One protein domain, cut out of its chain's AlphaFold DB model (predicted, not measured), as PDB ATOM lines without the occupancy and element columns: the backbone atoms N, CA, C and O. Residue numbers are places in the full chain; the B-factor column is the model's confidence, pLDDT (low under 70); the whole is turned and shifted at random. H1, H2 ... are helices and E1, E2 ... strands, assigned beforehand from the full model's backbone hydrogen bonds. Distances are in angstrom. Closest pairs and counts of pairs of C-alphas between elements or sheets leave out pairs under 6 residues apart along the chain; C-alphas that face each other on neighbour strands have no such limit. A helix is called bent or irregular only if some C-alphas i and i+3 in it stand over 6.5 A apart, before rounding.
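What this domain is: This is residues 548 to 630 of the 821 residues of an uncharacterized protein of Snodgrassella alvi (UniProt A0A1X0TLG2). Five short helices gather loosely round a middle, with a small two-strand ribbon, E1 and E2, along one edge. H2 and H4 lie on opposite sides of the middle; H2 folds back from the end of E1, while H3 and H5 make two far corners and H1 lies between H2 and H4 on another side. The printed part has 83 residues with five named helices and two named strands, in the order H1, E1, H2, H3, E2, H4, H5, and its class is mostly helix, with E1 and E2 an antiparallel sheet. The whole is compact, with a radius of gyration of the C-alphas of 12.3 A, and only just flat, spanning 36 by 32 by 18 A.

Where its parts are: The printed part begins at Ala 548. H1, residues 552 to 559, starts with C-alpha 552 at (182.321, 167.768, 194.165) and measures 10.4 A from first to last C-alpha. After a tight link of 3 residues comes E1, residues 563 to 567, 10.6 A long. With 0 residues between them, H2 follows as residues 568 to 576, 11.3 A long, and C-alpha 568 is at (165.477, 172.045, 199.883). A tight link of 5 residues leads to H3, residues 582 to 590, 12.4 A long. E2, residues 599 to 602, is 10.3 A long. H4, residues 611 to 616, is 8.6 A long. One residue later H5 begins, residues 618 to 630, the longest helix with 13 residues and 19.5 A; its last C-alpha, 630, is at (180.667, 180.504, 178.916). H5 is only just irregular: C-alphas 627 and 630 are 6.6 A apart, and its line is a rough one.

How they stand to each other: E1 and E2 are antiparallel neighbours, at 163 degrees between their directions. N 563 and O 602 are within hydrogen-bond range at 2.9 A, and N 600 and O 566 at 2.8 A. C-alphas 563 and 602, which face each other, are 4.7 A apart. The closest C-alphas of H2 and E2 are those of Ile 568 and Leu 600, 5.6 A apart. H1 and H2 are close but not clearly touching, nearest at the C-alphas of Ile 558 and Arg 575, 7.1 A apart. They run opposite ways at a steep tilt of 67 degrees, only just short of about perpendicular. H1 and H4 are close but not clearly touching, with the C-alphas of Phe 552 and Gln 615 the closest at 7.6 A. H5 is close to H1 but not clearly touching it, at the C-alphas of Phe 552 and Gln 618, 6.7 A apart, and the two are about perpendicular at 84 degrees. H2 and H5 are close but not clearly touching, at the C-alphas of Phe 576 and Ile 621, 6.5 A apart. H3 is close to H4 but not clearly touching it, at the C-alphas of Ile 588 and Leu 613, 7.8 A apart. H4 and H5 meet only through their link. Among the pairs that are apart are H2 and H3, H2 and H4, and H3 and H5. Each O i to N i+4 pair is within hydrogen-bond range in H1, H2, H3 and H4, and 8 of 9 are in H5.

The domain as a whole: The two C-alphas farthest apart are those of Asp 597 and Leu 630, at 35.9 A, while the first and last printed C-alphas are 10.9 A apart. The printed part has no cut. The links from H3 to E2 and from E2 to H4 are short, with 8 residues each, and no link is long. The mean pLDDT of the printed part is 94.3, and no printed residue is under 70.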
ATOM      1  N   ALA A 548     181.682 178.642 188.781       94.81
ATOM      2  CA  ALA A 548     182.981 178.332 189.366       94.81
ATOM      3  C   ALA A 548     183.098 176.875 189.858       94.81
ATOM      4  O   ALA A 548     184.203 176.478 190.220       94.81
ATOM      5  N   ILE A 549     182.013 176.090 189.852       96.19
ATOM      6  CA  ILE A 549     182.005 174.684 190.283       96.19
ATOM      7  C   ILE A 549     182.665 173.807 189.211       96.19
ATOM      8  O   ILE A 549     182.194 173.753 188.075       96.19
ATOM      9  N   ASN A 550     183.737 173.094 189.566       94.38
ATOM     10  CA  ASN A 550     184.390 172.114 188.684       94.38
ATOM     11  C   ASN A 550     184.513 170.720 189.318       94.38
ATOM     12  O   ASN A 550     184.800 169.760 188.604       94.38
ATOM     13  N   SER A 551     184.300 170.589 190.628       95.38
ATOM     14  CA  SER A 551     184.374 169.309 191.337       95.38
ATOM     15  C   SER A 551     183.299 169.172 192.417       95.38
ATOM     16  O   SER A 551     182.537 170.101 192.688       95.38
ATOM     17  N   PHE A 552     183.223 167.992 193.037       95.56
ATOM     18  CA  PHE A 552     182.321 167.768 194.165       95.56
ATOM     19  C   PHE A 552     182.747 168.578 195.400       95.56
ATOM     20  O   PHE A 552     181.899 169.052 196.147       95.56
ATOM     21  N   GLU A 553     184.044 168.810 195.585       94.31
ATOM     22  CA  GLU A 553     184.579 169.658 196.653       94.31
ATOM     23  C   GLU A 553     184.072 171.103 196.525       94.31
ATOM     24  O   GLU A 553     183.653 171.680 197.523       94.31
ATOM     25  N   ASP A 554     183.982 171.657 195.308       93.69
ATOM     26  CA  ASP A 554     183.378 172.982 195.093       93.69
ATOM     27  C   ASP A 554     181.885 173.016 195.485       93.69
ATOM     28  O   ASP A 554     181.388 174.029 195.983       93.69
ATOM     29  N   ILE A 555     181.156 171.910 195.278       96.06
ATOM     30  CA  ILE A 555     179.753 171.777 195.707       96.06
ATOM     31  C   ILE A 555     179.675 171.812 197.238       96.06
ATOM     32  O   ILE A 555     178.827 172.512 197.793       96.06
ATOM     33  N   ILE A 556     180.578 171.101 197.915       95.44
ATOM     34  CA  ILE A 556     180.685 171.088 199.377       95.44
ATOM     35  C   ILE A 556     181.044 172.480 199.920       95.44
ATOM     36  O   ILE A 556     180.352 172.967 200.813       95.44
ATOM     37  N   ASP A 557     182.023 173.171 199.329       90.75
ATOM     38  CA  ASP A 557     182.438 174.528 199.723       90.75
ATOM     39  C   ASP A 557     181.263 175.523 199.744       90.75
ATOM     40  O   ASP A 557     181.158 176.379 200.633       90.75
ATOM     41  N   ILE A 558     180.380 175.435 198.741       92.94
ATOM     42  CA  ILE A 558     179.159 176.245 198.655       92.94
ATOM     43  C   ILE A 558     178.130 175.761 199.680       92.94
ATOM     44  O   ILE A 558     177.485 176.588 200.334       92.94
ATOM     45  N   ALA A 559     177.984 174.441 199.825       93.81
ATOM     46  CA  ALA A 559     176.961 173.835 200.659       93.81
ATOM     47  C   ALA A 559     177.158 174.096 202.159       93.81
ATOM     48  O   ALA A 559     176.176 174.278 202.877       93.81
ATOM     49  N   GLU A 560     178.408 174.156 202.623       93.12
ATOM     50  CA  GLU A 560     178.781 174.367 204.027       93.12
ATOM     51  C   GLU A 560     178.485 175.781 204.552       93.12
ATOM     52  O   GLU A 560     178.531 176.035 205.763       93.12
ATOM     53  N   LYS A 561     178.203 176.740 203.665       90.88
ATOM     54  CA  LYS A 561     177.876 178.107 204.079       90.88
ATOM     55  C   LYS A 561     176.522 178.122 204.793       90.88
ATOM     56  O   LYS A 561     175.577 177.467 204.367       90.88
ATOM     57  N   ASN A 562     176.415 178.934 205.848       91.00
ATOM     58  CA  ASN A 562     175.186 179.039 206.637       91.00
ATOM     59  C   ASN A 562     173.955 179.314 205.751       91.00
ATOM     60  O   ASN A 562     174.005 180.156 204.844       91.00
ATOM     61  N   TYR A 563     172.858 178.625 206.060       92.44
ATOM     62  CA  TYR A 563     171.569 178.728 205.383       92.44
ATOM     63  C   TYR A 563     170.443 178.602 206.415       92.44
ATOM     64  O   TYR A 563     170.416 177.660 207.212       92.44
ATOM     65  N   CYS A 564     169.552 179.588 206.439       92.19
ATOM     66  CA  CYS A 564     168.407 179.634 207.336       92.19
ATOM     67  C   CYS A 564     167.357 178.601 206.926       92.19
ATOM     68  O   CYS A 564     167.352 178.125 205.796       92.19
ATOM     69  N   GLU A 565     166.483 178.248 207.867       93.81
ATOM     70  CA  GLU A 565     165.486 177.203 207.657       93.81
ATOM     71  C   GLU A 565     164.581 177.513 206.449       93.81
ATOM     72  O   GLU A 565     163.801 178.463 206.484       93.81
ATOM     73  N   ASN A 566     164.667 176.705 205.389       93.94
ATOM     74  CA  ASN A 566     163.867 176.865 204.168       93.94
ATOM     75  C   ASN A 566     163.688 175.516 203.441       93.94
ATOM     76  O   ASN A 566     164.184 174.485 203.892       93.94
ATOM     77  N   SER A 567     162.962 175.485 202.325       93.75
ATOM     78  CA  SER A 567     162.810 174.271 201.518       93.75
ATOM     79  C   SER A 567     164.123 173.872 200.830       93.75
ATOM     80  O   SER A 567     164.909 174.724 200.409       93.75
ATOM     81  N   ILE A 568     164.338 172.563 200.657       94.75
ATOM     82  CA  ILE A 568     165.477 172.045 199.883       94.75
ATOM     83  C   ILE A 568     165.440 172.528 198.426       94.75
ATOM     84  O   ILE A 568     166.482 172.777 197.829       94.75
ATOM     85  N   GLN A 569     164.244 172.715 197.861       94.31
ATOM     86  CA  GLN A 569     164.075 173.228 196.506       94.31
ATOM     87  C   GLN A 569     164.614 174.654 196.387       94.31
ATOM     88  O   GLN A 569     165.414 174.921 195.493       94.31
ATOM     89  N   ASN A 570     164.242 175.544 197.314       93.00
ATOM     90  CA  ASN A 570     164.761 176.911 197.332       93.00
ATOM     91  C   ASN A 570     166.288 176.922 197.482       93.00
ATOM     92  O   ASN A 570     166.982 177.643 196.774       93.00
ATOM     93  N   TYR A 571     166.831 176.062 198.344       95.00
ATOM     94  CA  TYR A 571     168.276 175.928 198.510       95.00
ATOM     95  C   TYR A 571     168.995 175.524 197.215       95.00
ATOM     96  O   TYR A 571     169.996 176.146 196.859       95.00
ATOM     97  N   LEU A 572     168.486 174.519 196.490       96.12
ATOM     98  CA  LEU A 572     169.080 174.072 195.224       96.12
ATOM     99  C   LEU A 572     169.041 175.170 194.148       96.12
ATOM    100  O   LEU A 572     170.032 175.363 193.439       96.12
ATOM    101  N   ILE A 573     167.946 175.929 194.068       94.25
ATOM    102  CA  ILE A 573     167.792 177.056 193.136       94.25
ATOM    103  C   ILE A 573     168.766 178.190 193.488       94.25
ATOM    104  O   ILE A 573     169.528 178.640 192.632       94.25
ATOM    105  N   GLU A 574     168.792 178.624 194.746       93.50
ATOM    106  CA  GLU A 574     169.560 179.801 195.173       93.50
ATOM    107  C   GLU A 574     171.074 179.542 195.258       93.50
ATOM    108  O   GLU A 574     171.873 180.446 195.000       93.50
ATOM    109  N   ARG A 575     171.500 178.315 195.598       93.62
ATOM    110  CA  ARG A 575     172.928 177.961 195.730       93.62
ATOM    111  C   ARG A 575     173.536 177.372 194.470       93.62
ATOM    112  O   ARG A 575     174.688 177.683 194.171       93.62
ATOM    113  N   PHE A 576     172.775 176.551 193.752       95.62
ATOM    114  CA  PHE A 576     173.274 175.786 192.609       95.62
ATOM    115  C   PHE A 576     172.581 176.139 191.296       95.62
ATOM    116  O   PHE A 576     173.000 175.652 190.254       95.62
ATOM    117  N   GLY A 577     171.536 176.973 191.313       93.69
ATOM    118  CA  GLY A 577     170.748 177.263 190.118       93.69
ATOM    119  C   GLY A 577     169.833 176.128 189.671       93.69
ATOM    120  O   GLY A 577     169.197 176.241 188.624       93.69
ATOM    121  N   LEU A 578     169.784 175.037 190.433       95.56
ATOM    122  CA  LEU A 578     169.228 173.772 189.989       95.56
ATOM    123  C   LEU A 578     167.727 173.716 190.272       95.56
ATOM    124  O   LEU A 578     167.297 173.528 191.409       95.56
ATOM    125  N   SER A 579     166.937 173.842 189.209       94.62
ATOM    126  CA  SER A 579     165.499 173.572 189.231       94.62
ATOM    127  C   SER A 579     165.239 172.147 188.757       94.62
ATOM    128  O   SER A 579     165.671 171.766 187.672       94.62
ATOM    129  N   LEU A 580     164.541 171.363 189.575       94.44
ATOM    130  CA  LEU A 580     164.216 169.968 189.283       94.44
ATOM    131  C   LEU A 580     162.733 169.824 188.944       94.44
ATOM    132  O   LEU A 580     161.883 170.427 189.603       94.44
ATOM    133  N   ASP A 581     162.428 168.997 187.945       94.19
ATOM    134  CA  ASP A 581     161.053 168.655 187.590       94.19
ATOM    135  C   ASP A 581     160.399 167.699 188.610       94.19
ATOM    136  O   ASP A 581     161.034 167.147 189.518       94.19
ATOM    137  N   ALA A 582     159.085 167.506 188.468       93.19
ATOM    138  CA  ALA A 582     158.303 166.668 189.374       93.19
ATOM    139  C   ALA A 582     158.745 165.191 189.360       93.19
ATOM    140  O   ALA A 582     158.682 164.517 190.393       93.19
ATOM    141  N   GLU A 583     159.214 164.677 188.219       94.31
ATOM    142  CA  GLU A 583     159.684 163.294 188.113       94.31
ATOM    143  C   GLU A 583     161.006 163.082 188.850       94.31
ATOM    144  O   GLU A 583     161.203 162.063 189.520       94.31
ATOM    145  N   ARG A 584     161.919 164.050 188.760       93.56
ATOM    146  CA  ARG A 584     163.208 164.024 189.442       93.56
ATOM    147  C   ARG A 584     163.018 164.096 190.952       93.56
ATOM    148  O   ARG A 584     163.615 163.286 191.662       93.56
ATOM    149  N   TRP A 585     162.118 164.955 191.437       95.00
ATOM    150  CA  TRP A 585     161.726 164.970 192.852       95.00
ATOM    151  C   TRP A 585     161.132 163.635 193.306       95.00
ATOM    152  O   TRP A 585     161.535 163.107 194.343       95.00
ATOM    153  N   LYS A 586     160.251 163.022 192.504       93.88
ATOM    154  CA  LYS A 586     159.690 161.696 192.807       93.88
ATOM    155  C   LYS A 586     160.786 160.636 192.980       93.88
ATOM    156  O   LYS A 586     160.716 159.847 193.921       93.88
ATOM    157  N   LYS A 587     161.817 160.641 192.127       95.25
ATOM    158  CA  LYS A 587     162.973 159.725 192.229       95.25
ATOM    159  C   LYS A 587     163.816 159.975 193.485       95.25
ATOM    160  O   LYS A 587     164.263 159.009 194.101       95.25
ATOM    161  N   ILE A 588     164.014 161.236 193.877       95.56
ATOM    162  CA  ILE A 588     164.729 161.613 195.112       95.56
ATOM    163  C   ILE A 588     164.018 161.033 196.340       95.56
ATOM    164  O   ILE A 588     164.662 160.394 197.174       95.56
ATOM    165  N   TYR A 589     162.693 161.190 196.412       94.44
ATOM    166  CA  TYR A 589     161.887 160.675 197.521       94.44
ATOM    167  C   TYR A 589     161.865 159.143 197.555       94.44
ATOM    168  O   TYR A 589     162.065 158.551 198.607       94.44
ATOM    169  N   GLN A 590     161.715 158.476 196.402       94.19
ATOM    170  CA  GLN A 590     161.748 157.007 196.320       94.19
ATOM    171  C   GLN A 590     163.084 156.399 196.767       94.19
ATOM    172  O   GLN A 590     163.118 155.265 197.239       94.19
ATOM    173  N   LYS A 591     164.190 157.135 196.606       94.56
ATOM    174  CA  LYS A 591     165.529 156.718 197.042       94.56
ATOM    175  C   LYS A 591     165.840 157.088 198.497       94.56
ATOM    176  O   LYS A 591     166.966 156.848 198.925       94.56
ATOM    177  N   ASN A 592     164.888 157.662 199.241       93.50
ATOM    178  CA  ASN A 592     165.072 158.158 200.611       93.50
ATOM    179  C   ASN A 592     166.256 159.137 200.748       93.50
ATOM    180  O   ASN A 592     166.941 159.162 201.767       93.50
ATOM    181  N   LEU A 593     166.526 159.933 199.704       93.69
ATOM    182  CA  LEU A 593     167.602 160.934 199.720       93.69
ATOM    183  C   LEU A 593     167.175 162.243 200.394       93.69
ATOM    184  O   LEU A 593     168.024 163.006 200.852       93.69
ATOM    185  N   TRP A 594     165.869 162.513 200.438       95.81
ATOM    186  CA  TRP A 594     165.271 163.627 201.171       95.81
ATOM    187  C   TRP A 594     163.792 163.351 201.453       95.81
ATOM    188  O   TRP A 594     163.159 162.615 200.699       95.81
ATOM    189  N   ASP A 595     163.228 163.999 202.473       92.25
ATOM    190  CA  ASP A 595     161.803 163.904 202.811       92.25
ATOM    191  C   ASP A 595     161.047 165.140 202.310       92.25
ATOM    192  O   ASP A 595     161.507 166.269 202.483       92.25
ATOM    193  N   LYS A 596     159.865 164.947 201.714       86.44
ATOM    194  CA  LYS A 596     159.110 166.009 201.020       86.44
ATOM    195  C   LYS A 596     158.861 167.262 201.872       86.44
ATOM    196  O   LYS A 596     159.034 168.368 201.372       86.44
ATOM    197  N   ASP A 597     158.505 167.088 203.142       88.94
ATOM    198  CA  ASP A 597     158.135 168.193 204.040       88.94
ATOM    199  C   ASP A 597     159.291 168.643 204.952       88.94
ATOM    200  O   ASP A 597     159.148 169.571 205.752       88.94
ATOM    201  N   LYS A 598     160.463 168.005 204.838       93.00
ATOM    202  CA  LYS A 598     161.633 168.343 205.648       93.00
ATOM    203  C   LYS A 598     162.270 169.628 205.139       93.00
ATOM    204  O   LYS A 598     162.713 169.723 203.990       93.00
ATOM    205  N   LYS A 599     162.370 170.607 206.035       94.31
ATOM    206  CA  LYS A 599     163.119 171.840 205.799       94.31
ATOM    207  C   LYS A 599     164.619 171.620 205.988       94.31
ATOM    208  O   LYS A 599     165.049 170.779 206.777       94.31
ATOM    209  N   LEU A 600     165.405 172.397 205.258       94.31
ATOM    210  CA  LEU A 600     166.855 172.427 205.332       94.31
ATOM    211  C   LEU A 600     167.321 173.592 206.204       94.31
ATOM    212  O   LEU A 600     166.860 174.717 206.029       94.31
ATOM    213  N   ILE A 601     168.302 173.335 207.066       94.69
ATOM    214  CA  ILE A 601     169.053 174.352 207.798       94.69
ATOM    215  C   ILE A 601     170.532 173.971 207.799       94.69
ATOM    216  O   ILE A 601     170.876 172.845 208.150       94.69
ATOM    217  N   ILE A 602     171.410 174.907 207.436       93.94
ATOM    218  CA  ILE A 602     172.863 174.715 207.506       93.94
ATOM    219  C   ILE A 602     173.435 175.701 208.516       93.94
ATOM    220  O   ILE A 602     173.303 176.919 208.370       93.94
ATOM    221  N   LYS A 603     174.095 175.177 209.546       91.44
ATOM    222  CA  LYS A 603     174.824 175.959 210.547       91.44
ATOM    223  C   LYS A 603     176.154 175.287 210.826       91.44
ATOM    224  O   LYS A 603     176.227 174.064 210.851       91.44
ATOM    225  N   GLN A 604     177.191 176.092 211.057       88.25
ATOM    226  CA  GLN A 604     178.509 175.591 211.474       88.25
ATOM    227  C   GLN A 604     179.052 174.500 210.527       88.25
ATOM    228  O   GLN A 604     179.638 173.524 210.981       88.25
ATOM    229  N   LYS A 605     178.826 174.658 209.213       90.88
ATOM    230  CA  LYS A 605     179.253 173.719 208.161       90.88
ATOM    231  C   LYS A 605     178.649 172.302 208.230       90.88
ATOM    232  O   LYS A 605     179.109 171.413 207.526       90.88
ATOM    233  N   GLN A 606     177.608 172.065 209.030       92.50
ATOM    234  CA  GLN A 606     176.987 170.738 209.136       92.50
ATOM    235  C   GLN A 606     176.126 170.411 207.911       92.50
ATOM    236  O   GLN A 606     175.019 170.929 207.777       92.50
ATOM    237  N   ILE A 607     176.615 169.515 207.048       94.81
ATOM    238  CA  ILE A 607     175.957 169.141 205.784       94.81
ATOM    239  C   ILE A 607     175.786 167.625 205.586       94.81
ATOM    240  O   ILE A 607     175.286 167.203 204.545       94.81
ATOM    241  N   ASP A 608     176.162 166.783 206.555       93.69
ATOM    242  CA  ASP A 608     176.146 165.315 206.394       93.69
ATOM    243  C   ASP A 608     174.774 164.772 205.972       93.69
ATOM    244  O   ASP A 608     174.672 163.849 205.169       93.69
ATOM    245  N   HIS A 609     173.711 165.415 206.447       92.88
ATOM    246  CA  HIS A 609     172.327 165.067 206.146       92.88
ATOM    247  C   HIS A 609     171.879 165.414 204.711       92.88
ATOM    248  O   HIS A 609     170.869 164.875 204.267       92.88
ATOM    249  N   ILE A 610     172.591 166.292 203.989       95.19
ATOM    250  CA  ILE A 610     172.341 166.599 202.564       95.19
ATOM    251  C   ILE A 610     173.409 166.035 201.628       95.19
ATOM    252  O   ILE A 610     173.202 165.994 200.417       95.19
ATOM    253  N   LYS A 611     174.545 165.580 202.157       95.50
ATOM    254  CA  LYS A 611     175.666 165.087 201.352       95.50
ATOM    255  C   LYS A 611     175.273 163.954 200.383       95.50
ATOM    256  O   LYS A 611     175.654 164.065 199.219       95.50
ATOM    257  N   PRO A 612     174.459 162.943 200.764       96.44
ATOM    258  CA  PRO A 612     173.999 161.914 199.823       96.44
ATOM    259  C   PRO A 612     173.147 162.474 198.677       96.44
ATOM    260  O   PRO A 612     173.271 162.039 197.533       96.44
ATOM    261  N   LEU A 613     172.303 163.473 198.966       96.31
ATOM    262  CA  LEU A 613     171.500 164.154 197.952       96.31
ATOM    263  C   LEU A 613     172.390 164.937 196.979       96.31
ATOM    264  O   LEU A 613     172.204 164.839 195.770       96.31
ATOM    265  N   LEU A 614     173.379 165.676 197.489       97.25
ATOM    266  CA  LEU A 614     174.322 166.424 196.654       97.25
ATOM    267  C   LEU A 614     175.182 165.500 195.785       97.25
ATOM    268  O   LEU A 614     175.436 165.830 194.633       97.25
ATOM    269  N   GLN A 615     175.591 164.335 196.300       96.81
ATOM    270  CA  GLN A 615     176.288 163.313 195.508       96.81
ATOM    271  C   GLN A 615     175.404 162.789 194.377       96.81
ATOM    272  O   GLN A 615     175.851 162.681 193.238       96.81
ATOM    273  N   TYR A 616     174.130 162.512 194.664       97.00
ATOM    274  CA  TYR A 616     173.175 162.073 193.648       97.00
ATOM    275  C   TYR A 616     172.933 163.132 192.559       97.00
ATOM    276  O   TYR A 616     172.786 162.784 191.388       97.00
ATOM    277  N   LEU A 617     172.919 164.413 192.936       97.00
ATOM    278  CA  LEU A 617     172.717 165.553 192.033       97.00
ATOM    279  C   LEU A 617     174.018 166.104 191.432       97.00
ATOM    280  O   LEU A 617     173.977 167.085 190.691       97.00
ATOM    281  N   GLN A 618     175.173 165.495 191.714       97.19
ATOM    282  CA  GLN A 618     176.480 166.023 191.318       97.19
ATOM    283  C   GLN A 618     176.566 166.275 189.808       97.19
ATOM    284  O   GLN A 618     176.999 167.344 189.384       97.19
ATOM    285  N   THR A 619     176.135 165.313 188.990       96.38
ATOM    286  CA  THR A 619     176.157 165.451 187.527       96.38
ATOM    287  C   THR A 619     175.230 166.566 187.047       96.38
ATOM    288  O   THR A 619     175.607 167.319 186.154       96.38
ATOM    289  N   ASP A 620     174.052 166.715 187.661       96.19
ATOM    290  CA  ASP A 620     173.098 167.773 187.313       96.19
ATOM    291  C   ASP A 620     173.705 169.162 187.594       96.19
ATOM    292  O   ASP A 620     173.658 170.053 186.743       96.19
ATOM    293  N   ILE A 621     174.346 169.321 188.759       97.50
ATOM    294  CA  ILE A 621     175.003 170.567 189.181       97.50
ATOM    295  C   ILE A 621     176.197 170.897 188.276       97.50
ATOM    296  O   ILE A 621     176.331 172.037 187.834       97.50
ATOM    297  N   LEU A 622     177.057 169.917 187.973       97.00
ATOM    298  CA  LEU A 622     178.236 170.128 187.126       97.00
ATOM    299  C   LEU A 622     177.857 170.496 185.688       97.00
ATOM    300  O   LEU A 622     178.463 171.401 185.113       97.00
ATOM    301  N   ASN A 623     176.838 169.845 185.120       95.62
ATOM    302  CA  ASN A 623     176.349 170.179 183.783       95.62
ATOM    303  C   ASN A 623     175.810 171.613 183.741       95.62
ATOM    304  O   ASN A 623     176.168 172.384 182.851       95.62
ATOM    305  N   LEU A 624     175.008 172.006 184.735       95.44
ATOM    306  CA  LEU A 624     174.489 173.368 184.824       95.44
ATOM    307  C   LEU A 624     175.620 174.401 184.976       95.44
ATOM    308  O   LEU A 624     175.656 175.385 184.233       95.44
ATOM    309  N   ALA A 625     176.588 174.145 185.859       96.19
ATOM    310  CA  ALA A 625     177.762 174.998 186.041       96.19
ATOM    311  C   ALA A 625     178.528 175.221 184.727       96.19
ATOM    312  O   ALA A 625     178.886 176.355 184.407       96.19
ATOM    313  N   GLN A 626     178.725 174.166 183.925       94.38
ATOM    314  CA  GLN A 626     179.368 174.271 182.613       94.38
ATOM    315  C   GLN A 626     178.564 175.136 181.635       94.38
ATOM    316  O   GLN A 626     179.155 175.976 180.952       94.38
ATOM    317  N   THR A 627     177.235 174.984 181.594       93.81
ATOM    318  CA  THR A 627     176.378 175.782 180.696       93.81
ATOM    319  C   THR A 627     176.393 177.274 181.029       93.81
ATOM    320  O   THR A 627     176.436 178.103 180.124       93.81
ATOM    321  N   GLU A 628     176.430 177.638 182.315       95.69
ATOM    322  CA  GLU A 628     176.432 179.043 182.750       95.69
ATOM    323  C   GLU A 628     177.826 179.701 182.677       95.69
ATOM    324  O   GLU A 628     177.946 180.930 182.688       95.69
ATOM    325  N   LYS A 629     178.900 178.907 182.551       95.50
ATOM    326  CA  LYS A 629     180.293 179.388 182.546       95.50
ATOM    327  C   LYS A 629     180.657 180.215 181.333       95.50
ATOM    328  O   LYS A 629     181.262 181.273 181.497       95.50
ATOM    329  N   LEU A 630     180.308 179.769 180.129       94.06
ATOM    330  CA  LEU A 630     180.667 180.504 178.916       94.06
ATOM    331  C   LEU A 630     180.020 181.907 178.877       94.06
ATOM    332  O   LEU A 630     180.772 182.872 178.729       94.06
TER     333      LEU A 630